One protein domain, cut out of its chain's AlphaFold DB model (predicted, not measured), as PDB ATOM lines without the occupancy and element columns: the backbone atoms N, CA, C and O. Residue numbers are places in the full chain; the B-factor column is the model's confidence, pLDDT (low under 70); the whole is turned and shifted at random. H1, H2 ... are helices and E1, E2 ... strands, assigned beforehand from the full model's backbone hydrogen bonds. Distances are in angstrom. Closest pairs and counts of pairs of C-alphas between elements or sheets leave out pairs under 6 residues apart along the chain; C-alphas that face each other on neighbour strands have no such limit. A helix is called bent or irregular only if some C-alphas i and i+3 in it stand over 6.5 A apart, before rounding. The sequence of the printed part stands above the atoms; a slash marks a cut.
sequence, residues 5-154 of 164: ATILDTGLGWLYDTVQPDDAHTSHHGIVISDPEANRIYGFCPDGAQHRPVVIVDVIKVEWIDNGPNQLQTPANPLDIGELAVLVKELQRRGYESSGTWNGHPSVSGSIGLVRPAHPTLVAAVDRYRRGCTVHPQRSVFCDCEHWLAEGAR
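What this domain is: This is residues 5 to 154 of the 164 residues of an uncharacterized protein of Streptomyces sp. BK340 (UniProt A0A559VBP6). A strongly twisted wall of five strands has two helices, H1 and H2, over one face, while a loose group of three more helices, H3, H4 and H5, makes a separate lobe beyond one end of the strands. On the far side from that lobe, a long loop reaches out from the sheet, and its tip, residues 67 to 72, sticks out. The printed part has 150 residues, with five named helices and five named strands in the order H1 E1 E2 E3 H2 E4 E5 H3 H4 H5, a mixed class of helices and strands. The sheet runs E1 E2 E3 E5 E4, antiparallel throughout. The whole is only just compact, close to loose, with a radius of gyration of the C-alphas of 17.4 A and spans of 48 by 43 by 28 A.

Where its parts are: H1 is residues 5 to 17, 16.7 A from first to last C-alpha, and begins at C-alpha 5, (-17.808, -46.243, 20.087). After residues 18 to 30 come the strands E1, residues 31 to 35, E2, residues 40 to 45 and 16.0 A long, and E3, residues 54 to 59 and 16.5 A long. Residues 60 to 82 hold no named element, but residues 64 to 65 pair antiparallel with residues 74 to 75. H2, residues 83 to 93, is 15.4 A long and starts at C-alpha 83, (-18.648, -53.098, 7.593). E4 is residues 98 to 102, and E5 is residues 109 to 114, 16.7 A long. H3, residues 120 to 130, is 15.3 A long. H4 is residues 137 to 142 and is irregular, with C-alphas 138 and 141 9.3 A apart. H5, residues 146 to 152, ends at C-alpha 152, (-27.824, -21.971, 11.296).

How they stand to each other: E1, E2 and E3 form a meander, each strand the antiparallel neighbour of the one before. E1 and E2 are a hairpin, with N 33 and O 42 at 2.9 A, and so are E2 and E3, with N 43 and O 56 at 2.8 A. E3 and E5 are antiparallel at 164 degrees, with N 112 and O 55 at 2.8 A. E4 and E5 are a hairpin, with N 99 and O 113 at 2.8 A. E1 and E4 are the edge strands. E3, H2 and E4 form a split strand-helix-strand unit, two strands running the same way with E5 between them, and its crossover is right-handed. With H1 and H2 on the same face of the sheet, there are two layers. H1, at a height over the sheet of 9.4 A, lies over E2 and runs along the strands, at 7 degrees to E2 on the local plane; the closest C-alphas of the two are those of Gly 11 and Phe 44, 6.0 A apart. H2, also at a height of 9.4 A, lies over E5 at 21 degrees on the local plane, and its closest C-alpha pair with E5 is Leu 84 and Gly 110, 6.9 A. H1 and H2 are close but not clearly touching, with the C-alphas of Leu 8 and Leu 91 7.9 A apart. H3, H4 and H5 are not on the sheet. H3 and H4 only just touch, with 3 pairs of C-alphas within 8 A, the closest being Arg 130 and Val 141 at 6.6 A. H5 is near H3, and H4 and H5 are apart. In H1, H2, H3 and H5 every O i to N i+4 pair is within hydrogen-bond range; in H4 it is 0 of 2, beside 2 of 3 O i to N i+3 pairs.

The domain as a whole: The C-alphas farthest apart are those of Asp 22 and Gly 68, at 52.6 A. The printed part has no cut. The long links are H1 to E1, 13 residues, and E3 to H2, 23 residues. Mean pLDDT of the printed part is 94.9, no printed residue is under 70, and the mean for H5 is 89.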
ATOM      1  N   ALA A   5     -16.880 -46.320  18.967       92.56
ATOM      2  CA  ALA A   5     -17.808 -46.243  20.087       92.56
ATOM      3  C   ALA A   5     -18.107 -44.791  20.486       92.56
ATOM      4  O   ALA A   5     -19.274 -44.423  20.570       92.56
ATOM      5  N   THR A   6     -17.073 -43.960  20.637       93.38
ATOM      6  CA  THR A   6     -17.214 -42.525  20.928       93.38
ATOM      7  C   THR A   6     -17.988 -41.797  19.832       93.38
ATOM      8  O   THR A   6     -18.825 -40.952  20.142       93.38
ATOM      9  N   ILE A   7     -17.745 -42.130  18.561       95.69
ATOM     10  CA  ILE A   7     -18.450 -41.538  17.415       95.69
ATOM     11  C   ILE A   7     -19.941 -41.845  17.487       95.69
ATOM     12  O   ILE A   7     -20.760 -40.933  17.385       95.69
ATOM     13  N   LEU A   8     -20.289 -43.116  17.698       96.56
ATOM     14  CA  LEU A   8     -21.681 -43.539  17.800       96.56
ATOM     15  C   LEU A   8     -22.367 -42.915  19.003       96.56
ATOM     16  O   LEU A   8     -23.446 -42.360  18.843       96.56
ATOM     17  N   ASP A   9     -21.745 -42.941  20.178       95.81
ATOM     18  CA  ASP A   9     -22.350 -42.381  21.385       95.81
ATOM     19  C   ASP A   9     -22.576 -40.864  21.230       95.81
ATOM     20  O   ASP A   9     -23.643 -40.353  21.570       95.81
ATOM     21  N   THR A  10     -21.626 -40.155  20.612       96.44
ATOM     22  CA  THR A  10     -21.732 -38.715  20.325       96.44
ATOM     23  C   THR A  10     -22.840 -38.414  19.313       96.44
ATOM     24  O   THR A  10     -23.679 -37.542  19.545       96.44
ATOM     25  N   GLY A  11     -22.864 -39.126  18.185       97.25
ATOM     26  CA  GLY A  11     -23.832 -38.882  17.120       97.25
ATOM     27  C   GLY A  11     -25.251 -39.324  17.473       97.25
ATOM     28  O   GLY A  11     -26.212 -38.621  17.164       97.25
ATOM     29  N   LEU A  12     -25.402 -40.444  18.181       97.62
ATOM     30  CA  LEU A  12     -26.700 -40.926  18.658       97.62
ATOM     31  C   LEU A  12     -27.240 -40.037  19.783       97.62
ATOM     32  O   LEU A  12     -28.415 -39.676  19.739       97.62
ATOM     33  N   GLY A  13     -26.392 -39.607  20.723       97.06
ATOM     34  CA  GLY A  13     -26.784 -38.636  21.749       97.06
ATOM     35  C   GLY A  13     -27.237 -37.305  21.143       97.06
ATOM     36  O   GLY A  13     -28.213 -36.700  21.591       97.06
ATOM     37  N   TRP A  14     -26.603 -36.872  20.050       97.38
ATOM     38  CA  TRP A  14     -27.081 -35.720  19.290       97.38
ATOM     39  C   TRP A  14     -28.451 -35.946  18.651       97.38
ATOM     40  O   TRP A  14     -29.347 -35.115  18.798       97.38
ATOM     41  N   LEU A  15     -28.618 -37.071  17.949       97.44
ATOM     42  CA  LEU A  15     -29.848 -37.388  17.226       97.44
ATOM     43  C   LEU A  15     -31.056 -37.526  18.148       97.44
ATOM     44  O   LEU A  15     -32.159 -37.151  17.753       97.44
ATOM     45  N   TYR A  16     -30.870 -38.100  19.334       97.62
ATOM     46  CA  TYR A  16     -31.982 -38.580  20.148       97.62
ATOM     47  C   TYR A  16     -32.153 -37.871  21.486       97.62
ATOM     48  O   TYR A  16     -33.288 -37.806  21.957       97.62
ATOM     49  N   ASP A  17     -31.086 -37.312  22.055       96.62
ATOM     50  CA  ASP A  17     -31.105 -36.788  23.426       96.62
ATOM     51  C   ASP A  17     -30.852 -35.272  23.484       96.62
ATOM     52  O   ASP A  17     -31.128 -34.627  24.495       96.62
ATOM     53  N   THR A  18     -30.358 -34.667  22.398       96.12
ATOM     54  CA  THR A  18     -30.030 -33.236  22.373       96.12
ATOM     55  C   THR A  18     -31.236 -32.389  21.982       96.12
ATOM     56  O   THR A  18     -31.677 -32.369  20.829       96.12
ATOM     57  N   VAL A  19     -31.732 -31.615  22.945       96.69
ATOM     58  CA  VAL A  19     -32.771 -30.610  22.716       96.69
ATOM     59  C   VAL A  19     -32.192 -29.433  21.927       96.69
ATOM     60  O   VAL A  19     -31.215 -28.815  22.342       96.69
ATOM     61  N   GLN A  20     -32.828 -29.104  20.804       96.69
ATOM     62  CA  GLN A  20     -32.526 -27.915  20.012       96.69
ATOM     63  C   GLN A  20     -33.386 -26.707  20.417       96.69
ATOM     64  O   GLN A  20     -34.552 -26.904  20.772       96.69
ATOM     65  N   PRO A  21     -32.851 -25.474  20.325       95.25
ATOM     66  CA  PRO A  21     -33.625 -24.244  20.477       95.25
ATOM     67  C   PRO A  21     -34.804 -24.148  19.497       95.25
ATOM     68  O   PRO A  21     -34.740 -24.638  18.367       95.25
ATOM     69  N   ASP A  22     -35.866 -23.448  19.900       93.62
ATOM     70  CA  ASP A  22     -37.087 -23.275  19.096       93.62
ATOM     71  C   ASP A  22     -36.896 -22.434  17.825       93.62
ATOM     72  O   ASP A  22     -37.780 -22.389  16.966       93.62
ATOM     73  N   ASP A  23     -35.751 -21.780  17.682       89.56
ATOM     74  CA  ASP A  23     -35.353 -20.973  16.532       89.56
ATOM     75  C   ASP A  23     -34.126 -21.549  15.799       89.56
ATOM     76  O   ASP A  23     -33.564 -20.903  14.909       89.56
ATOM     77  N   ALA A  24     -33.710 -22.772  16.149       91.94
ATOM     78  CA  ALA A  24     -32.602 -23.451  15.495       91.94
ATOM     79  C   ALA A  24     -32.991 -23.965  14.104       91.94
ATOM     80  O   ALA A  24     -34.095 -24.470  13.879       91.94
ATOM     81  N   HIS A  25     -32.028 -23.890  13.186       93.62
ATOM     82  CA  HIS A  25     -32.120 -24.429  11.836       93.62
ATOM     83  C   HIS A  25     -30.972 -25.413  11.618       93.62
ATOM     84  O   HIS A  25     -29.828 -25.131  11.975       93.62
ATOM     85  N   THR A  26     -31.251 -26.569  11.017       93.56
ATOM     86  CA  THR A  26     -30.194 -27.507  10.622       93.56
ATOM     87  C   THR A  26     -30.530 -28.212   9.326       93.56
ATOM     88  O   THR A  26     -31.680 -28.567   9.075       93.56
ATOM     89  N   SER A  27     -29.507 -28.446   8.510       92.62
ATOM     90  CA  SER A  27     -29.656 -29.283   7.327       92.62
ATOM     91  C   SER A  27     -30.088 -30.693   7.725       92.62
ATOM     92  O   SER A  27     -29.646 -31.237   8.739       92.62
ATOM     93  N   HIS A  28     -30.904 -31.318   6.878       92.00
ATOM     94  CA  HIS A  28     -31.285 -32.723   7.011       92.00
ATOM     95  C   HIS A  28     -30.076 -33.684   6.957       92.00
ATOM     96  O   HIS A  28     -30.173 -34.805   7.447       92.00
ATOM     97  N   HIS A  29     -28.922 -33.233   6.444       92.38
ATOM     98  CA  HIS A  29     -27.653 -33.969   6.513       92.38
ATOM     99  C   HIS A  29     -27.043 -34.017   7.928       92.38
ATOM    100  O   HIS A  29     -26.203 -34.868   8.199       92.38
ATOM    101  N   GLY A  30     -27.493 -33.152   8.844       94.75
ATOM    102  CA  GLY A  30     -27.164 -33.199  10.265       94.75
ATOM    103  C   GLY A  30     -25.705 -32.892  10.606       94.75
ATOM    104  O   GLY A  30     -25.178 -31.838  10.237       94.75
ATOM    105  N   ILE A  31     -25.084 -33.777  11.388       95.31
ATOM    106  CA  ILE A  31     -23.683 -33.650  11.808       95.31
ATOM    107  C   ILE A  31     -22.824 -34.745  11.205       95.31
ATOM    108  O   ILE A  31     -23.309 -35.796  10.797       95.31
ATOM    109  N   VAL A  32     -21.523 -34.488  11.208       95.38
ATOM    110  CA  VAL A  32     -20.524 -35.388  10.668       95.38
ATOM    111  C   VAL A  32     -19.374 -35.498  11.666       95.38
ATOM    112  O   VAL A  32     -18.939 -34.482  12.212       95.38
ATOM    113  N   ILE A  33     -18.908 -36.718  11.926       95.38
ATOM    114  CA  ILE A  33     -17.817 -37.011  12.863       95.38
ATOM    115  C   ILE A  33     -16.799 -37.909  12.157       95.38
ATOM    116  O   ILE A  33     -17.152 -38.971  11.645       95.38
ATOM    117  N   SER A  34     -15.539 -37.484  12.125       94.44
ATOM    118  CA  SER A  34     -14.472 -38.195  11.416       94.44
ATOM    119  C   SER A  34     -13.731 -39.183  12.316       94.44
ATOM    120  O   SER A  34     -13.428 -38.882  13.469       94.44
ATOM    121  N   ASP A  35     -13.352 -40.314  11.726       94.62
ATOM    122  CA  ASP A  35     -12.334 -41.254  12.191       94.62
ATOM    123  C   ASP A  35     -11.191 -41.298  11.154       94.62
ATOM    124  O   ASP A  35     -11.192 -42.135  10.241       94.62
ATOM    125  N   PRO A  36     -10.232 -40.354  11.218       92.19
ATOM    126  CA  PRO A  36      -9.156 -40.277  10.235       92.19
ATOM    127  C   PRO A  36      -8.242 -41.504  10.241       92.19
ATOM    128  O   PRO A  36      -7.708 -41.857   9.193       92.19
ATOM    129  N   GLU A  37      -8.077 -42.160  11.393       92.06
ATOM    130  CA  GLU A  37      -7.238 -43.357  11.529       92.06
ATOM    131  C   GLU A  37      -7.848 -44.547  10.781       92.06
ATOM    132  O   GLU A  37      -7.123 -45.309  10.143       92.06
ATOM    133  N   ALA A  38      -9.181 -44.658  10.778       93.44
ATOM    134  CA  ALA A  38      -9.907 -45.650   9.988       93.44
ATOM    135  C   ALA A  38     -10.190 -45.211   8.536       93.44
ATOM    136  O   ALA A  38     -10.807 -45.962   7.780       93.44
ATOM    137  N   ASN A  39      -9.784 -44.004   8.117       96.25
ATOM    138  CA  ASN A  39     -10.192 -43.404   6.838       96.25
ATOM    139  C   ASN A  39     -11.729 -43.390   6.666       96.25
ATOM    140  O   ASN A  39     -12.244 -43.678   5.580       96.25
ATOM    141  N   ARG A  40     -12.468 -43.100   7.746       97.25
ATOM    142  CA  ARG A  40     -13.939 -43.081   7.770       97.25
ATOM    143  C   ARG A  40     -14.489 -41.766   8.271       97.25
ATOM    144  O   ARG A  40     -13.929 -41.128   9.155       97.25
ATOM    145  N   ILE A  41     -15.639 -41.389   7.746       97.00
ATOM    146  CA  ILE A  41     -16.422 -40.275   8.252       97.00
ATOM    147  C   ILE A  41     -17.870 -40.718   8.414       97.00
ATOM    148  O   ILE A  41     -18.415 -41.407   7.557       97.00
ATOM    149  N   TYR A  42     -18.468 -40.366   9.549       97.81
ATOM    150  CA  TYR A  42     -19.797 -40.821   9.932       97.81
ATOM    151  C   TYR A  42     -20.769 -39.648   9.936       97.81
ATOM    152  O   TYR A  42     -20.603 -38.698  10.705       97.81
ATOM    153  N   GLY A  43     -21.781 -39.716   9.076       97.50
ATOM    154  CA  GLY A  43     -22.884 -38.764   9.027       97.50
ATOM    155  C   GLY A  43     -24.043 -39.220   9.909       97.50
ATOM    156  O   GLY A  43     -24.436 -40.382   9.875       97.50
ATOM    157  N   PHE A  44     -24.618 -38.299  10.674       97.94
ATOM    158  CA  PHE A  44     -25.809 -38.527  11.489       97.94
ATOM    159  C   PHE A  44     -26.906 -37.592  10.997       97.94
ATOM    160  O   PHE A  44     -26.984 -36.427  11.395       97.94
ATOM    161  N   CYS A  45     -27.740 -38.099  10.096       97.75
ATOM    162  CA  CYS A  45     -28.806 -37.343   9.457       97.75
ATOM    163  C   CYS A  45     -30.103 -37.501  10.267       97.75
ATOM    164  O   CYS A  45     -30.582 -38.628  10.401       97.75
ATOM    165  N   PRO A  46     -30.699 -36.421  10.804       97.12
ATOM    166  CA  PRO A  46     -31.918 -36.510  11.615       97.12
ATOM    167  C   PRO A  46     -33.177 -36.878  10.827       97.12
ATOM    168  O   PRO A  46     -34.122 -37.412  11.406       97.12
ATOM    169  N   ASP A  47     -33.198 -36.598   9.524       95.12
ATOM    170  CA  ASP A  47     -34.359 -36.812   8.662       95.12
ATOM    171  C   ASP A  47     -33.893 -37.183   7.245       95.12
ATOM    172  O   ASP A  47     -33.493 -36.326   6.456       95.12
ATOM    173  N   GLY A  48     -33.893 -38.483   6.954       89.75
ATOM    174  CA  GLY A  48     -33.539 -39.058   5.659       89.75
ATOM    175  C   GLY A  48     -34.694 -39.851   5.047       89.75
ATOM    176  O   GLY A  48     -35.822 -39.369   4.934       89.75
ATOM    177  N   ALA A  49     -34.420 -41.084   4.614       83.62
ATOM    178  CA  ALA A  49     -35.429 -41.928   3.978       83.62
ATOM    179  C   ALA A  49     -36.640 -42.146   4.906       83.62
ATOM    180  O   ALA A  49     -36.485 -42.488   6.075       83.62
ATOM    181  N   GLN A  50     -37.854 -41.959   4.371       86.19
ATOM    182  CA  GLN A  50     -39.121 -42.126   5.103       86.19
ATOM    183  C   GLN A  50     -39.238 -41.261   6.377       86.19
ATOM    184  O   GLN A  50     -39.902 -41.666   7.332       86.19
ATOM    185  N   HIS A  51     -38.596 -40.087   6.413       89.00
ATOM    186  CA  HIS A  51     -38.550 -39.213   7.595       89.00
ATOM    187  C   HIS A  51     -37.954 -39.888   8.835       89.00
ATOM    188  O   HIS A  51     -38.341 -39.621   9.978       89.00
ATOM    189  N   ARG A  52     -37.012 -40.808   8.609       94.56
ATOM    190  CA  ARG A  52     -36.274 -41.499   9.660       94.56
ATOM    191  C   ARG A  52     -34.800 -41.110   9.651       94.56
ATOM    192  O   ARG A  52     -34.271 -40.788   8.584       94.56
ATOM    193  N   PRO A  53     -34.124 -41.153  10.811       97.88
ATOM    194  CA  PRO A  53     -32.703 -40.881  10.870       97.88
ATOM    195  C   PRO A  53     -31.897 -41.892  10.061       97.88
ATOM    196  O   PRO A  53     -32.262 -43.066   9.953       97.88
ATOM    197  N   VAL A  54     -30.776 -41.425   9.529       98.19
ATOM    198  CA  VAL A  54     -29.825 -42.237   8.770       98.19
ATOM    199  C   VAL A  54     -28.437 -42.039   9.358       98.19
ATOM    200  O   VAL A  54     -28.001 -40.905   9.554       98.19
ATOM    201  N   VAL A  55     -27.739 -43.145   9.601       98.12
ATOM    202  CA  VAL A  55     -26.294 -43.139   9.840       98.12
ATOM    203  C   VAL A  55     -25.604 -43.441   8.518       98.12
ATOM    204  O   VAL A  55     -25.869 -44.475   7.905       98.12
ATOM    205  N   ILE A  56     -24.746 -42.534   8.070       97.81
ATOM    206  CA  ILE A  56     -23.934 -42.671   6.861       97.81
ATOM    207  C   ILE A  56     -22.504 -42.979   7.290       97.81
ATOM    208  O   ILE A  56     -22.036 -42.438   8.288       97.81
ATOM    209  N   VAL A  57     -21.820 -43.832   6.543       98.06
ATOM    210  CA  VAL A  57     -20.372 -44.017   6.628       98.06
ATOM    211  C   VAL A  57     -19.783 -43.801   5.242       98.06
ATOM    212  O   VAL A  57     -20.196 -44.458   4.287       98.06
ATOM    213  N   ASP A  58     -18.826 -42.885   5.138       97.94
ATOM    214  CA  ASP A  58     -18.094 -42.605   3.906       97.94
ATOM    215  C   ASP A  58     -16.590 -42.827   4.099       97.94
ATOM    216  O   ASP A  58     -16.039 -42.671   5.194       97.94
ATOM    217  N   VAL A  59     -15.908 -43.161   3.007       97.94
ATOM    218  CA  VAL A  59     -14.445 -43.192   2.926       97.94
ATOM    219  C   VAL A  59     -13.933 -41.757   2.764       97.94
ATOM    220  O   VAL A  59     -14.296 -41.082   1.803       97.94
ATOM    221  N   ILE A  60     -13.074 -41.283   3.678       96.25
ATOM    222  CA  ILE A  60     -12.565 -39.892   3.644       96.25
ATOM    223  C   ILE A  60     -11.715 -39.654   2.394       96.25
ATOM    224  O   ILE A  60     -11.953 -38.721   1.625       96.25
ATOM    225  N   LYS A  61     -10.682 -40.477   2.215       96.50
ATOM    226  CA  LYS A  61      -9.739 -40.395   1.104       96.50
ATOM    227  C   LYS A  61      -9.911 -41.625   0.229       96.50
ATOM    228  O   LYS A  61      -9.444 -42.711   0.578       96.50
ATOM    229  N   VAL A  62     -10.574 -41.436  -0.906       96.69
ATOM    230  CA  VAL A  62     -10.773 -42.491  -1.902       96.69
ATOM    231  C   VAL A  62      -9.560 -42.570  -2.821       96.69
ATOM    232  O   VAL A  62      -9.123 -41.571  -3.394       96.69
ATOM    233  N   GLU A  63      -9.037 -43.775  -2.972       96.19
ATOM    234  CA  GLU A  63      -8.062 -44.152  -3.983       96.19
ATOM    235  C   GLU A  63      -8.814 -44.835  -5.123       96.19
ATOM    236  O   GLU A  63      -9.719 -45.634  -4.884       96.19
ATOM    237  N   TRP A  64      -8.474 -44.507  -6.366       94.88
ATOM    238  CA  TRP A  64      -9.198 -44.987  -7.541       94.88
ATOM    239  C   TRP A  64      -8.309 -45.883  -8.391       94.88
ATOM    240  O   TRP A  64      -7.136 -45.581  -8.611       94.88
ATOM    241  N   ILE A  65      -8.887 -46.979  -8.873       94.31
ATOM    242  CA  ILE A  65      -8.276 -47.834  -9.886       94.31
ATOM    243  C   ILE A  65      -8.544 -47.197 -11.250       94.31
ATOM    244  O   ILE A  65      -9.702 -46.966 -11.607       94.31
ATOM    245  N   ASP A  66      -7.482 -46.955 -12.020       91.50
ATOM    246  CA  ASP A  66      -7.612 -46.563 -13.423       91.50
ATOM    247  C   ASP A  66      -8.103 -47.759 -14.248       91.50
ATOM    248  O   ASP A  66      -7.340 -48.647 -14.635       91.50
ATOM    249  N   ASN A  67      -9.409 -47.777 -14.501       91.25
ATOM    250  CA  ASN A  67     -10.071 -48.796 -15.310       91.25
ATOM    251  C   ASN A  67      -9.962 -48.525 -16.825       91.25
ATOM    252  O   ASN A  67     -10.552 -49.254 -17.625       91.25
ATOM    253  N   GLY A  68      -9.231 -47.485 -17.233       90.00
ATOM    254  CA  GLY A  68      -9.137 -47.026 -18.611       90.00
ATOM    255  C   GLY A  68     -10.201 -45.984 -18.989       90.00
ATOM    256  O   GLY A  68     -11.090 -45.637 -18.203       90.00
ATOM    257  N   PRO A  69     -10.123 -45.446 -20.218       88.94
ATOM    258  CA  PRO A  69     -10.972 -44.344 -20.653       88.94
ATOM    259  C   PRO A  69     -12.449 -44.754 -20.728       88.94
ATOM    260  O   PRO A  69     -12.786 -45.821 -21.238       88.94
ATOM    261  N   ASN A  70     -13.334 -43.860 -20.278       85.62
ATOM    262  CA  ASN A  70     -14.796 -44.020 -20.292       85.62
ATOM    263  C   ASN A  70     -15.340 -45.221 -19.492       85.62
ATOM    264  O   ASN A  70     -16.497 -45.599 -19.677       85.62
ATOM    265  N   GLN A  71     -14.541 -45.812 -18.602       88.06
ATOM    266  CA  GLN A  71     -15.001 -46.829 -17.658       88.06
ATOM    267  C   GLN A  71     -15.401 -46.191 -16.327       88.06
ATOM    268  O   GLN A  71     -14.793 -45.213 -15.878       88.06
ATOM    269  N   LEU A  72     -16.422 -46.762 -15.679       86.19
ATOM    270  CA  LEU A  72     -16.769 -46.398 -14.306       86.19
ATOM    271  C   LEU A  72     -15.566 -46.685 -13.410       86.19
ATOM    272  O   LEU A  72     -15.022 -47.787 -13.431       86.19
ATOM    273  N   GLN A  73     -15.143 -45.681 -12.647       88.12
ATOM    274  CA  GLN A  73     -14.009 -45.801 -11.739       88.12
ATOM    275  C   GLN A  73     -14.374 -46.725 -10.574       88.12
ATOM    276  O   GLN A  73     -15.473 -46.640 -10.021       88.12
ATOM    277  N   THR A  74     -13.448 -47.605 -10.199       92.94
ATOM    278  CA  THR A  74     -13.606 -48.503  -9.052       92.94
ATOM    279  C   THR A  74     -12.745 -47.988  -7.907       92.94
ATOM    280  O   THR A  74     -11.558 -47.727  -8.124       92.94
ATOM    281  N   PRO A  75     -13.296 -47.820  -6.696       95.81
ATOM    282  CA  PRO A  75     -12.470 -47.486  -5.546       95.81
ATOM    283  C   PRO A  75     -11.508 -48.645  -5.244       95.81
ATOM    284  O   PRO A  75     -11.921 -49.800  -5.171       95.81
ATOM    285  N   ALA A  76     -10.226 -48.338  -5.057       96.19
ATOM    286  CA  ALA A  76      -9.215 -49.283  -4.585       96.19
ATOM    287  C   ALA A  76      -9.378 -49.593  -3.088       96.19
ATOM    288  O   ALA A  76      -8.940 -50.636  -2.611       96.19
ATOM    289  N   ASN A  77     -10.024 -48.688  -2.352       96.62
ATOM    290  CA  ASN A  77     -10.245 -48.754  -0.913       96.62
ATOM    291  C   ASN A  77     -11.720 -48.459  -0.547       96.62
ATOM    292  O   ASN A  77     -11.997 -47.483   0.156       96.62
ATOM    293  N   PRO A  78     -12.690 -49.257  -1.042       97.62
ATOM    294  CA  PRO A  78     -14.097 -49.091  -0.681       97.62
ATOM    295  C   PRO A  78     -14.339 -49.373   0.806       97.62
ATOM    296  O   PRO A  78     -13.429 -49.750   1.545       97.62
ATOM    297  N   LEU A  79     -15.598 -49.256   1.234       97.69
ATOM    298  CA  LEU A  79     -16.016 -49.839   2.505       97.69
ATOM    299  C   LEU A  79     -15.693 -51.336   2.551       97.69
ATOM    300  O   LEU A  79     -15.795 -52.043   1.538       97.69
ATOM    301  N   ASP A  80     -15.349 -51.825   3.738       97.25
ATOM    302  CA  ASP A  80     -14.977 -53.220   3.928       97.25
ATOM    303  C   ASP A  80     -16.201 -54.130   3.775       97.25
ATOM    304  O   ASP A  80     -17.349 -53.772   4.082       97.25
ATOM    305  N   ILE A  81     -15.962 -55.360   3.320       97.38
ATOM    306  CA  ILE A  81     -17.007 -56.383   3.277       97.38
ATOM    307  C   ILE A  81     -17.550 -56.584   4.697       97.38
ATOM    308  O   ILE A  81     -16.818 -56.926   5.622       97.38
ATOM    309  N   GLY A  82     -18.860 -56.401   4.863       96.56
ATOM    310  CA  GLY A  82     -19.534 -56.581   6.149       96.56
ATOM    311  C   GLY A  82     -19.429 -55.395   7.113       96.56
ATOM    312  O   GLY A  82     -20.017 -55.473   8.190       96.56
ATOM    313  N   GLU A  83     -18.786 -54.287   6.736       97.12
ATOM    314  CA  GLU A  83     -18.648 -53.098   7.593       97.12
ATOM    315  C   GLU A  83     -20.009 -52.572   8.080       97.12
ATOM    316  O   GLU A  83     -20.223 -52.385   9.278       97.12
ATOM    317  N   LEU A  84     -20.994 -52.461   7.176       98.12
ATOM    318  CA  LEU A  84     -22.354 -52.062   7.555       98.12
ATOM    319  C   LEU A  84     -23.031 -53.072   8.489       98.12
ATOM    320  O   LEU A  84     -23.799 -52.677   9.359       98.12
ATOM    321  N   ALA A  85     -22.745 -54.369   8.346       97.75
ATOM    322  CA  ALA A  85     -23.312 -55.388   9.227       97.75
ATOM    323  C   ALA A  85     -22.724 -55.300  10.644       97.75
ATOM    324  O   ALA A  85     -23.446 -55.491  11.623       97.75
ATOM    325  N   VAL A  86     -21.430 -54.983  10.764       96.44
ATOM    326  CA  VAL A  86     -20.785 -54.690  12.053       96.44
ATOM    327  C   VAL A  86     -21.410 -53.446  12.680       96.44
ATOM    328  O   VAL A  86     -21.804 -53.482  13.845       96.44
ATOM    329  N   LEU A  87     -21.591 -52.383  11.898       97.25
ATOM    330  CA  LEU A  87     -22.184 -51.141  12.380       97.25
ATOM    331  C   LEU A  87     -23.645 -51.325  12.831       97.25
ATOM    332  O   LEU A  87     -24.017 -50.843  13.899       97.25
ATOM    333  N   VAL A  88     -24.455 -52.096  12.096       98.38
ATOM    334  CA  VAL A  88     -25.821 -52.470  12.514       98.38
ATOM    335  C   VAL A  88     -25.812 -53.225  13.846       98.38
ATOM    336  O   VAL A  88     -26.617 -52.912  14.721       98.38
ATOM    337  N   LYS A  89     -24.898 -54.184  14.038       97.69
ATOM    338  CA  LYS A  89     -24.780 -54.914  15.313       97.69
ATOM    339  C   LYS A  89     -24.411 -53.983  16.468       97.69
ATOM    340  O   LYS A  89     -24.974 -54.108  17.553       97.69
ATOM    341  N   GLU A  90     -23.507 -53.033  16.240       97.38
ATOM    342  CA  GLU A  90     -23.118 -52.050  17.255       97.38
ATOM    343  C   GLU A  90     -24.242 -51.065  17.602       97.38
ATOM    344  O   GLU A  90     -24.379 -50.689  18.771       97.38
ATOM    345  N   LEU A  91     -25.067 -50.676  16.627       97.88
ATOM    346  CA  LEU A  91     -26.283 -49.890  16.850       97.88
ATOM    347  C   LEU A  91     -27.306 -50.688  17.667       97.88
ATOM    348  O   LEU A  91     -27.800 -50.201  18.686       97.88
ATOM    349  N   GLN A  92     -27.547 -51.947  17.294       97.56
ATOM    350  CA  GLN A  92     -28.475 -52.827  18.003       97.56
ATOM    351  C   GLN A  92     -28.035 -53.074  19.451       97.56
ATOM    352  O   GLN A  92     -28.859 -53.017  20.362       97.56
ATOM    353  N   ARG A  93     -26.732 -53.271  19.697       97.12
ATOM    354  CA  ARG A  93     -26.166 -53.417  21.051       97.12
ATOM    355  C   ARG A  93     -26.421 -52.187  21.931       97.12
ATOM    356  O   ARG A  93     -26.509 -52.321  23.149       97.12
ATOM    357  N   ARG A  94     -26.552 -51.004  21.326       96.69
ATOM    358  CA  ARG A  94     -26.897 -49.735  21.990       96.69
ATOM    359  C   ARG A  94     -28.407 -49.483  22.086       96.69
ATOM    360  O   ARG A  94     -28.807 -48.434  22.577       96.69
ATOM    361  N   GLY A  95     -29.238 -50.420  21.627       97.38
ATOM    362  CA  GLY A  95     -30.698 -50.298  21.644       97.38
ATOM    363  C   GLY A  95     -31.290 -49.547  20.447       97.38
ATOM    364  O   GLY A  95     -32.444 -49.131  20.508       97.38
ATOM    365  N   TYR A  96     -30.529 -49.364  19.363       97.56
ATOM    366  CA  TYR A  96     -31.003 -48.716  18.139       97.56
ATOM    367  C   TYR A  96     -31.265 -49.752  17.048       97.56
ATOM    368  O   TYR A  96     -30.342 -50.374  16.522       97.56
ATOM    369  N   GLU A  97     -32.535 -49.929  16.697       97.31
ATOM    370  CA  GLU A  97     -32.950 -50.836  15.626       97.31
ATOM    371  C   GLU A  97     -32.737 -50.215  14.240       97.31
ATOM    372  O   GLU A  97     -33.025 -49.034  14.014       97.31
ATOM    373  N   SER A  98     -32.271 -51.046  13.304       96.88
ATOM    374  CA  SER A  98     -32.091 -50.685  11.899       96.88
ATOM    375  C   SER A  98     -33.302 -51.096  11.062       96.88
ATOM    376  O   SER A  98     -33.822 -52.201  11.214       96.88
ATOM    377  N   SER A  99     -33.729 -50.223  10.152       96.25
ATOM    378  CA  SER A  99     -34.750 -50.511   9.137       96.25
ATOM    379  C   SER A  99     -34.168 -51.093   7.843       96.25
ATOM    380  O   SER A  99     -34.920 -51.550   6.984       96.25
ATOM    381  N   GLY A 100     -32.840 -51.091   7.694       95.81
ATOM    382  CA  GLY A 100     -32.142 -51.606   6.519       95.81
ATOM    383  C   GLY A 100     -30.840 -50.867   6.220       95.81
ATOM    384  O   GLY A 100     -30.487 -49.888   6.882       95.81
ATOM    385  N   THR A 101     -30.126 -51.347   5.201       97.44
ATOM    386  CA  THR A 101     -28.863 -50.768   4.723       97.44
ATOM    387  C   THR A 101     -28.864 -50.579   3.205       97.44
ATOM    388  O   THR A 101     -29.600 -51.267   2.494       97.44
ATOM    389  N   TRP A 102     -28.063 -49.635   2.696       96.12
ATOM    390  CA  TRP A 102     -27.909 -49.373   1.254       96.12
ATOM    391  C   TRP A 102     -26.506 -48.863   0.880       96.12
ATOM    392  O   TRP A 102     -25.710 -48.499   1.748       96.12
ATOM    393  N   ASN A 103     -26.233 -48.849  -0.435       93.88
ATOM    394  CA  ASN A 103     -24.969 -48.529  -1.118       93.88
ATOM    395  C   ASN A 103     -23.806 -49.470  -0.764       93.88
ATOM    396  O   ASN A 103     -23.392 -50.222  -1.640       93.88
ATOM    397  N   GLY A 104     -23.365 -49.487   0.501       94.62
ATOM    398  CA  GLY A 104     -22.434 -50.450   1.117       94.62
ATOM    399  C   GLY A 104     -21.216 -50.858   0.286       94.62
ATOM    400  O   GLY A 104     -20.889 -50.236  -0.711       94.62
ATOM    401  N   HIS A 105     -20.520 -51.925   0.676       95.44
ATOM    402  CA  HIS A 105     -19.480 -52.512  -0.176       95.44
ATOM    403  C   HIS A 105     -20.075 -52.958  -1.536       95.44
ATOM    404  O   HIS A 105     -21.140 -53.583  -1.524       95.44
ATOM    405  N   PRO A 106     -19.415 -52.711  -2.691       95.31
ATOM    406  CA  PRO A 106     -18.063 -52.160  -2.886       95.31
ATOM    407  C   PRO A 106     -18.013 -50.634  -3.117       95.31
ATOM    408  O   PRO A 106     -17.117 -50.129  -3.788       95.31
ATOM    409  N   SER A 107     -18.981 -49.881  -2.606       96.00
ATOM    410  CA  SER A 107     -19.035 -48.419  -2.699       96.00
ATOM    411  C   SER A 107     -18.166 -47.740  -1.633       96.00
ATOM    412  O   SER A 107     -17.775 -48.335  -0.630       96.00
ATOM    413  N   VAL A 108     -17.899 -46.448  -1.839       97.38
ATOM    414  CA  VAL A 108     -17.199 -45.570  -0.879       97.38
ATOM    415  C   VAL A 108     -18.123 -44.971   0.181       97.38
ATOM    416  O   VAL A 108     -17.669 -44.233   1.044       97.38
ATOM    417  N   SER A 109     -19.418 -45.255   0.078       97.62
ATOM    418  CA  SER A 109     -20.463 -44.743   0.951       97.62
ATOM    419  C   SER A 109     -21.442 -45.859   1.263       97.62
ATOM    420  O   SER A 109     -21.791 -46.670   0.399       97.62
ATOM    421  N   GLY A 110     -21.898 -45.894   2.500       97.88
ATOM    422  CA  GLY A 110     -22.864 -46.847   2.995       97.88
ATOM    423  C   GLY A 110     -23.776 -46.169   3.993       97.88
ATOM    424  O   GLY A 110     -23.449 -45.140   4.582       97.88
ATOM    425  N   SER A 111     -24.969 -46.711   4.154       97.88
ATOM    426  CA  SER A 111     -25.972 -46.060   4.979       97.88
ATOM    427  C   SER A 111     -26.841 -47.070   5.699       97.88
ATOM    428  O   SER A 111     -27.064 -48.181   5.211       97.88
ATOM    429  N   ILE A 112     -27.318 -46.660   6.867       98.31
ATOM    430  CA  ILE A 112     -28.140 -47.454   7.770       98.31
ATOM    431  C   ILE A 112     -29.323 -46.594   8.192       98.31
ATOM    432  O   ILE A 112     -29.148 -45.532   8.790       98.31
ATOM    433  N   GLY A 113     -30.529 -47.060   7.890       98.00
ATOM    434  CA  GLY A 113     -31.759 -46.417   8.338       98.00
ATOM    435  C   GLY A 113     -32.075 -46.834   9.765       98.00
ATOM    436  O   GLY A 113     -31.940 -48.009  10.103       98.00
ATOM    437  N   LEU A 114     -32.498 -45.892  10.604       98.06
ATOM    438  CA  LEU A 114     -32.935 -46.173  11.972       98.06
ATOM    439  C   LEU A 114     -34.466 -46.195  12.058       98.06
ATOM    440  O   LEU A 114     -35.154 -45.471  11.342       98.06
ATOM    441  N   VAL A 115     -35.026 -47.017  12.946       97.19
ATOM    442  CA  VAL A 115     -36.492 -47.139  13.088       97.19
ATOM    443  C   VAL A 115     -37.093 -45.964  13.871       97.19
ATOM    444  O   VAL A 115     -38.135 -45.420  13.497       97.19
ATOM    445  N   ARG A 116     -36.448 -45.558  14.972       95.75
ATOM    446  CA  ARG A 116     -36.937 -44.495  15.867       95.75
ATOM    447  C   ARG A 116     -36.697 -43.113  15.240       95.75
ATOM    448  O   ARG A 116     -35.577 -42.876  14.780       95.75
ATOM    449  N   PRO A 117     -37.686 -42.191  15.240       97.06
ATOM    450  CA  PRO A 117     -37.465 -40.832  14.748       97.06
ATOM    451  C   PRO A 117     -36.482 -40.084  15.661       97.06
ATOM    452  O   PRO A 117     -36.407 -40.391  16.853       97.06
ATOM    453  N   ALA A 118     -35.747 -39.113  15.111       97.69
ATOM    454  CA  ALA A 118     -34.868 -38.237  15.890       97.69
ATOM    455  C   ALA A 118     -35.655 -37.421  16.931       97.69
ATOM    456  O   ALA A 118     -36.890 -37.389  16.929       97.69
ATOM    457  N   HIS A 119     -34.932 -36.734  17.816       97.50
ATOM    458  CA  HIS A 119     -35.519 -35.862  18.823       97.50
ATOM    459  C   HIS A 119     -36.476 -34.837  18.170       97.50
ATOM    460  O   HIS A 119     -36.092 -34.191  17.188       97.50
ATOM    461  N   PRO A 120     -37.704 -34.630  18.689       97.38
ATOM    462  CA  PRO A 120     -38.707 -33.789  18.027       97.38
ATOM    463  C   PRO A 120     -38.254 -32.354  17.739       97.38
ATOM    464  O   PRO A 120     -38.579 -31.806  16.689       97.38
ATOM    465  N   THR A 121     -37.467 -31.739  18.631       97.56
ATOM    466  CA  THR A 121     -36.950 -30.378  18.395       97.56
ATOM    467  C   THR A 121     -35.894 -30.332  17.292       97.56
ATOM    468  O   THR A 121     -35.794 -29.328  16.588       97.56
ATOM    469  N   LEU A 122     -35.162 -31.430  17.078       96.94
ATOM    470  CA  LEU A 122     -34.214 -31.563  15.978       96.94
ATOM    471  C   LEU A 122     -34.939 -31.745  14.639       96.94
ATOM    472  O   LEU A 122     -34.587 -31.083  13.666       96.94
ATOM    473  N   VAL A 123     -36.005 -32.553  14.603       96.81
ATOM    474  CA  VAL A 123     -36.895 -32.661  13.430       96.81
ATOM    475  C   VAL A 123     -37.508 -31.299  13.096       96.81
ATOM    476  O   VAL A 123     -37.425 -30.842  11.959       96.81
ATOM    477  N   ALA A 124     -38.013 -30.577  14.100       96.69
ATOM    478  CA  ALA A 124     -38.549 -29.233  13.900       96.69
ATOM    479  C   ALA A 124     -37.493 -28.251  13.351       96.69
ATOM    480  O   ALA A 124     -37.822 -27.377  12.547       96.69
ATOM    481  N   ALA A 125     -36.223 -28.375  13.756       96.38
ATOM    482  CA  ALA A 125     -35.126 -27.570  13.216       96.38
ATOM    483  C   ALA A 125     -34.824 -27.895  11.739       96.38
ATOM    484  O   ALA A 125     -34.518 -26.983  10.965       96.38
ATOM    485  N   VAL A 126     -34.962 -29.158  11.322       96.44
ATOM    486  CA  VAL A 126     -34.887 -29.552   9.904       96.44
ATOM    487  C   VAL A 126     -36.053 -28.971   9.110       96.44
ATOM    488  O   VAL A 126     -35.849 -28.432   8.023       96.44
ATOM    489  N   ASP A 127     -37.270 -29.023   9.647       95.69
ATOM    490  CA  ASP A 127     -38.446 -28.459   8.979       95.69
ATOM    491  C   ASP A 127     -38.337 -26.941   8.817       95.69
ATOM    492  O   ASP A 127     -38.693 -26.397   7.770       95.69
ATOM    493  N   ARG A 128     -37.796 -26.245   9.826       94.94
ATOM    494  CA  ARG A 128     -37.448 -24.822   9.722       94.94
ATOM    495  C   ARG A 128     -36.422 -24.587   8.622       94.94
ATOM    496  O   ARG A 128     -36.662 -23.746   7.762       94.94
ATOM    497  N   TYR A 129     -35.341 -25.367   8.587       94.94
ATOM    498  CA  TYR A 129     -34.343 -25.274   7.522       94.94
ATOM    499  C   TYR A 129     -34.967 -25.463   6.135       94.94
ATOM    500  O   TYR A 129     -34.743 -24.638   5.258       94.94
ATOM    501  N   ARG A 130     -35.816 -26.479   5.934       94.31
ATOM    502  CA  ARG A 130     -36.473 -26.759   4.642       94.31
ATOM    503  C   ARG A 130     -37.389 -25.634   4.152       94.31
ATOM    504  O   ARG A 130     -37.599 -25.525   2.946       94.31
ATOM    505  N   ARG A 131     -37.909 -24.783   5.046       94.25
ATOM    506  CA  ARG A 131     -38.657 -23.574   4.656       94.25
ATOM    507  C   ARG A 131     -37.770 -22.507   4.003       94.25
ATOM    508  O   ARG A 131     -38.297 -21.643   3.307       94.25
ATOM    509  N   GLY A 132     -36.448 -22.607   4.153       93.56
ATOM    510  CA  GLY A 132     -35.473 -21.692   3.569       93.56
ATOM    511  C   GLY A 132     -35.429 -20.328   4.261       93.56
ATOM    512  O   GLY A 132     -36.134 -20.079   5.238       93.56
ATOM    513  N   CYS A 133     -34.582 -19.435   3.748       93.94
ATOM    514  CA  CYS A 133     -34.401 -18.107   4.326       93.94
ATOM    515  C   CYS A 133     -35.690 -17.272   4.277       93.94
ATOM    516  O   CYS A 133     -36.230 -16.994   3.205       93.94
ATOM    517  N   THR A 134     -36.130 -16.793   5.439       92.44
ATOM    518  CA  THR A 134     -37.336 -15.960   5.589       92.44
ATOM    519  C   THR A 134     -37.168 -14.554   5.003       92.44
ATOM    520  O   THR A 134     -38.131 -13.978   4.503       92.44
ATOM    521  N   VAL A 135     -35.941 -14.017   5.008       95.69
ATOM    522  CA  VAL A 135     -35.605 -12.693   4.450       95.69
ATOM    523  C   VAL A 135     -35.531 -12.727   2.922       95.69
ATOM    524  O   VAL A 135     -35.919 -11.770   2.255       95.69
ATOM    525  N   HIS A 136     -35.075 -13.845   2.349       95.75
ATOM    526  CA  HIS A 136     -34.942 -14.027   0.903       95.75
ATOM    527  C   HIS A 136     -35.603 -15.335   0.438       95.75
ATOM    528  O   HIS A 136     -34.891 -16.257   0.027       95.75
ATOM    529  N   PRO A 137     -36.948 -15.430   0.421       93.38
ATOM    530  CA  PRO A 137     -37.649 -16.686   0.128       93.38
ATOM    531  C   PRO A 137     -37.263 -17.319  -1.216       93.38
ATOM    532  O   PRO A 137     -37.174 -18.537  -1.332       93.38
ATOM    533  N   GLN A 138     -36.947 -16.491  -2.218       95.69
ATOM    534  CA  GLN A 138     -36.519 -16.938  -3.550       95.69
ATOM    535  C   GLN A 138     -35.154 -17.654  -3.552       95.69
ATOM    536  O   GLN A 138     -34.850 -18.386  -4.488       95.69
ATOM    537  N   ARG A 139     -34.317 -17.446  -2.524       94.38
ATOM    538  CA  ARG A 139     -33.015 -18.123  -2.370       94.38
ATOM    539  C   ARG A 139     -33.120 -19.446  -1.606       94.38
ATOM    540  O   ARG A 139     -32.185 -20.241  -1.652       94.38
ATOM    541  N   SER A 140     -34.252 -19.702  -0.939       92.88
ATOM    542  CA  SER A 140     -34.518 -20.935  -0.189       92.88
ATOM    543  C   SER A 140     -33.360 -21.292   0.769       92.88
ATOM    544  O   SER A 140     -32.822 -20.414   1.447       92.88
ATOM    545  N   VAL A 141     -32.979 -22.569   0.842       93.12
ATOM    546  CA  VAL A 141     -31.890 -23.107   1.674       93.12
ATOM    547  C   VAL A 141     -30.487 -22.714   1.207       93.12
ATOM    548  O   VAL A 141     -29.524 -22.909   1.945       93.12
ATOM    549  N   PHE A 142     -30.368 -22.159  -0.004       94.19
ATOM    550  CA  PHE A 142     -29.104 -21.739  -0.615       94.19
ATOM    551  C   PHE A 142     -28.778 -20.266  -0.354       94.19
ATOM    552  O   PHE A 142     -27.868 -19.714  -0.969       94.19
ATOM    553  N   CYS A 143     -29.535 -19.599   0.520       94.50
ATOM    554  CA  CYS A 143     -29.210 -18.241   0.921       94.50
ATOM    555  C   CYS A 143     -27.874 -18.195   1.676       94.50
ATOM    556  O   CYS A 143     -27.458 -19.155   2.317       94.50
ATOM    557  N   ASP A 144     -27.218 -17.050   1.602       94.06
ATOM    558  CA  ASP A 144     -25.905 -16.751   2.166       94.06
ATOM    559  C   ASP A 144     -25.920 -15.445   2.979       94.06
ATOM    560  O   ASP A 144     -24.870 -14.932   3.357       94.06
ATOM    561  N   CYS A 145     -27.105 -14.879   3.250       95.12
ATOM    562  CA  CYS A 145     -27.207 -13.647   4.024       95.12
ATOM    563  C   CYS A 145     -26.872 -13.877   5.504       95.12
ATOM    564  O   CYS A 145     -27.086 -14.960   6.051       95.12
ATOM    565  N   GLU A 146     -26.412 -12.824   6.178       94.06
ATOM    566  CA  GLU A 146     -25.993 -12.886   7.585       94.06
ATOM    567  C   GLU A 146     -27.084 -13.436   8.512       94.06
ATOM    568  O   GLU A 146     -26.791 -14.230   9.401       94.06
ATOM    569  N   HIS A 147     -28.349 -13.070   8.274       90.44
ATOM    570  CA  HIS A 147     -29.482 -13.574   9.048       90.44
ATOM    571  C   HIS A 147     -29.603 -15.101   8.959       90.44
ATOM    572  O   HIS A 147     -29.692 -15.773   9.983       90.44
ATOM    573  N   TRP A 148     -29.528 -15.648   7.745       91.81
ATOM    574  CA  TRP A 148     -29.618 -17.087   7.507       91.81
ATOM    575  C   TRP A 148     -28.443 -17.853   8.125       91.81
ATOM    576  O   TRP A 148     -28.626 -18.890   8.766       91.81
ATOM    577  N   LEU A 149     -27.228 -17.317   7.991       89.12
ATOM    578  CA  LEU A 149     -26.035 -17.910   8.596       89.12
ATOM    579  C   LEU A 149     -26.110 -17.890  10.132       89.12
ATOM    580  O   LEU A 149     -25.762 -18.881  10.779       89.12
ATOM    581  N   ALA A 150     -26.608 -16.798  10.718       88.25
ATOM    582  CA  ALA A 150     -26.776 -16.665  12.162       88.25
ATOM    583  C   ALA A 150     -27.822 -17.637  12.727       88.25
ATOM    584  O   ALA A 150     -27.635 -18.163  13.823       88.25
ATOM    585  N   GLU A 151     -28.903 -17.908  11.996       85.75
ATOM    586  CA  GLU A 151     -29.906 -18.911  12.371       85.75
ATOM    587  C   GLU A 151     -29.336 -20.337  12.366       85.75
ATOM    588  O   GLU A 151     -29.580 -21.107  13.300       85.75
ATOM    589  N   GLY A 152     -28.519 -20.680  11.363       82.69
ATOM    590  CA  GLY A 152     -27.824 -21.971  11.296       82.69
ATOM    591  C   GLY A 152     -26.784 -22.177  12.407       82.69
ATOM    592  O   GLY A 152     -26.505 -23.312  12.794       82.69
ATOM    593  N   ALA A 153     -26.237 -21.094  12.966       83.81
ATOM    594  CA  ALA A 153     -25.275 -21.145  14.069       83.81
ATOM    595  C   ALA A 153     -25.906 -21.492  15.432       83.81
ATOM    596  O   ALA A 153     -25.179 -21.793  16.377       83.81
ATOM    597  N   ARG A 154     -27.243 -21.475  15.551       89.56
ATOM    598  CA  ARG A 154     -27.967 -21.725  16.816       89.56
ATOM    599  C   ARG A 154     -28.132 -23.203  17.156       89.56
ATOM    600  O   ARG A 154     -28.596 -23.528  18.246       89.56
TER     601      ARG A 154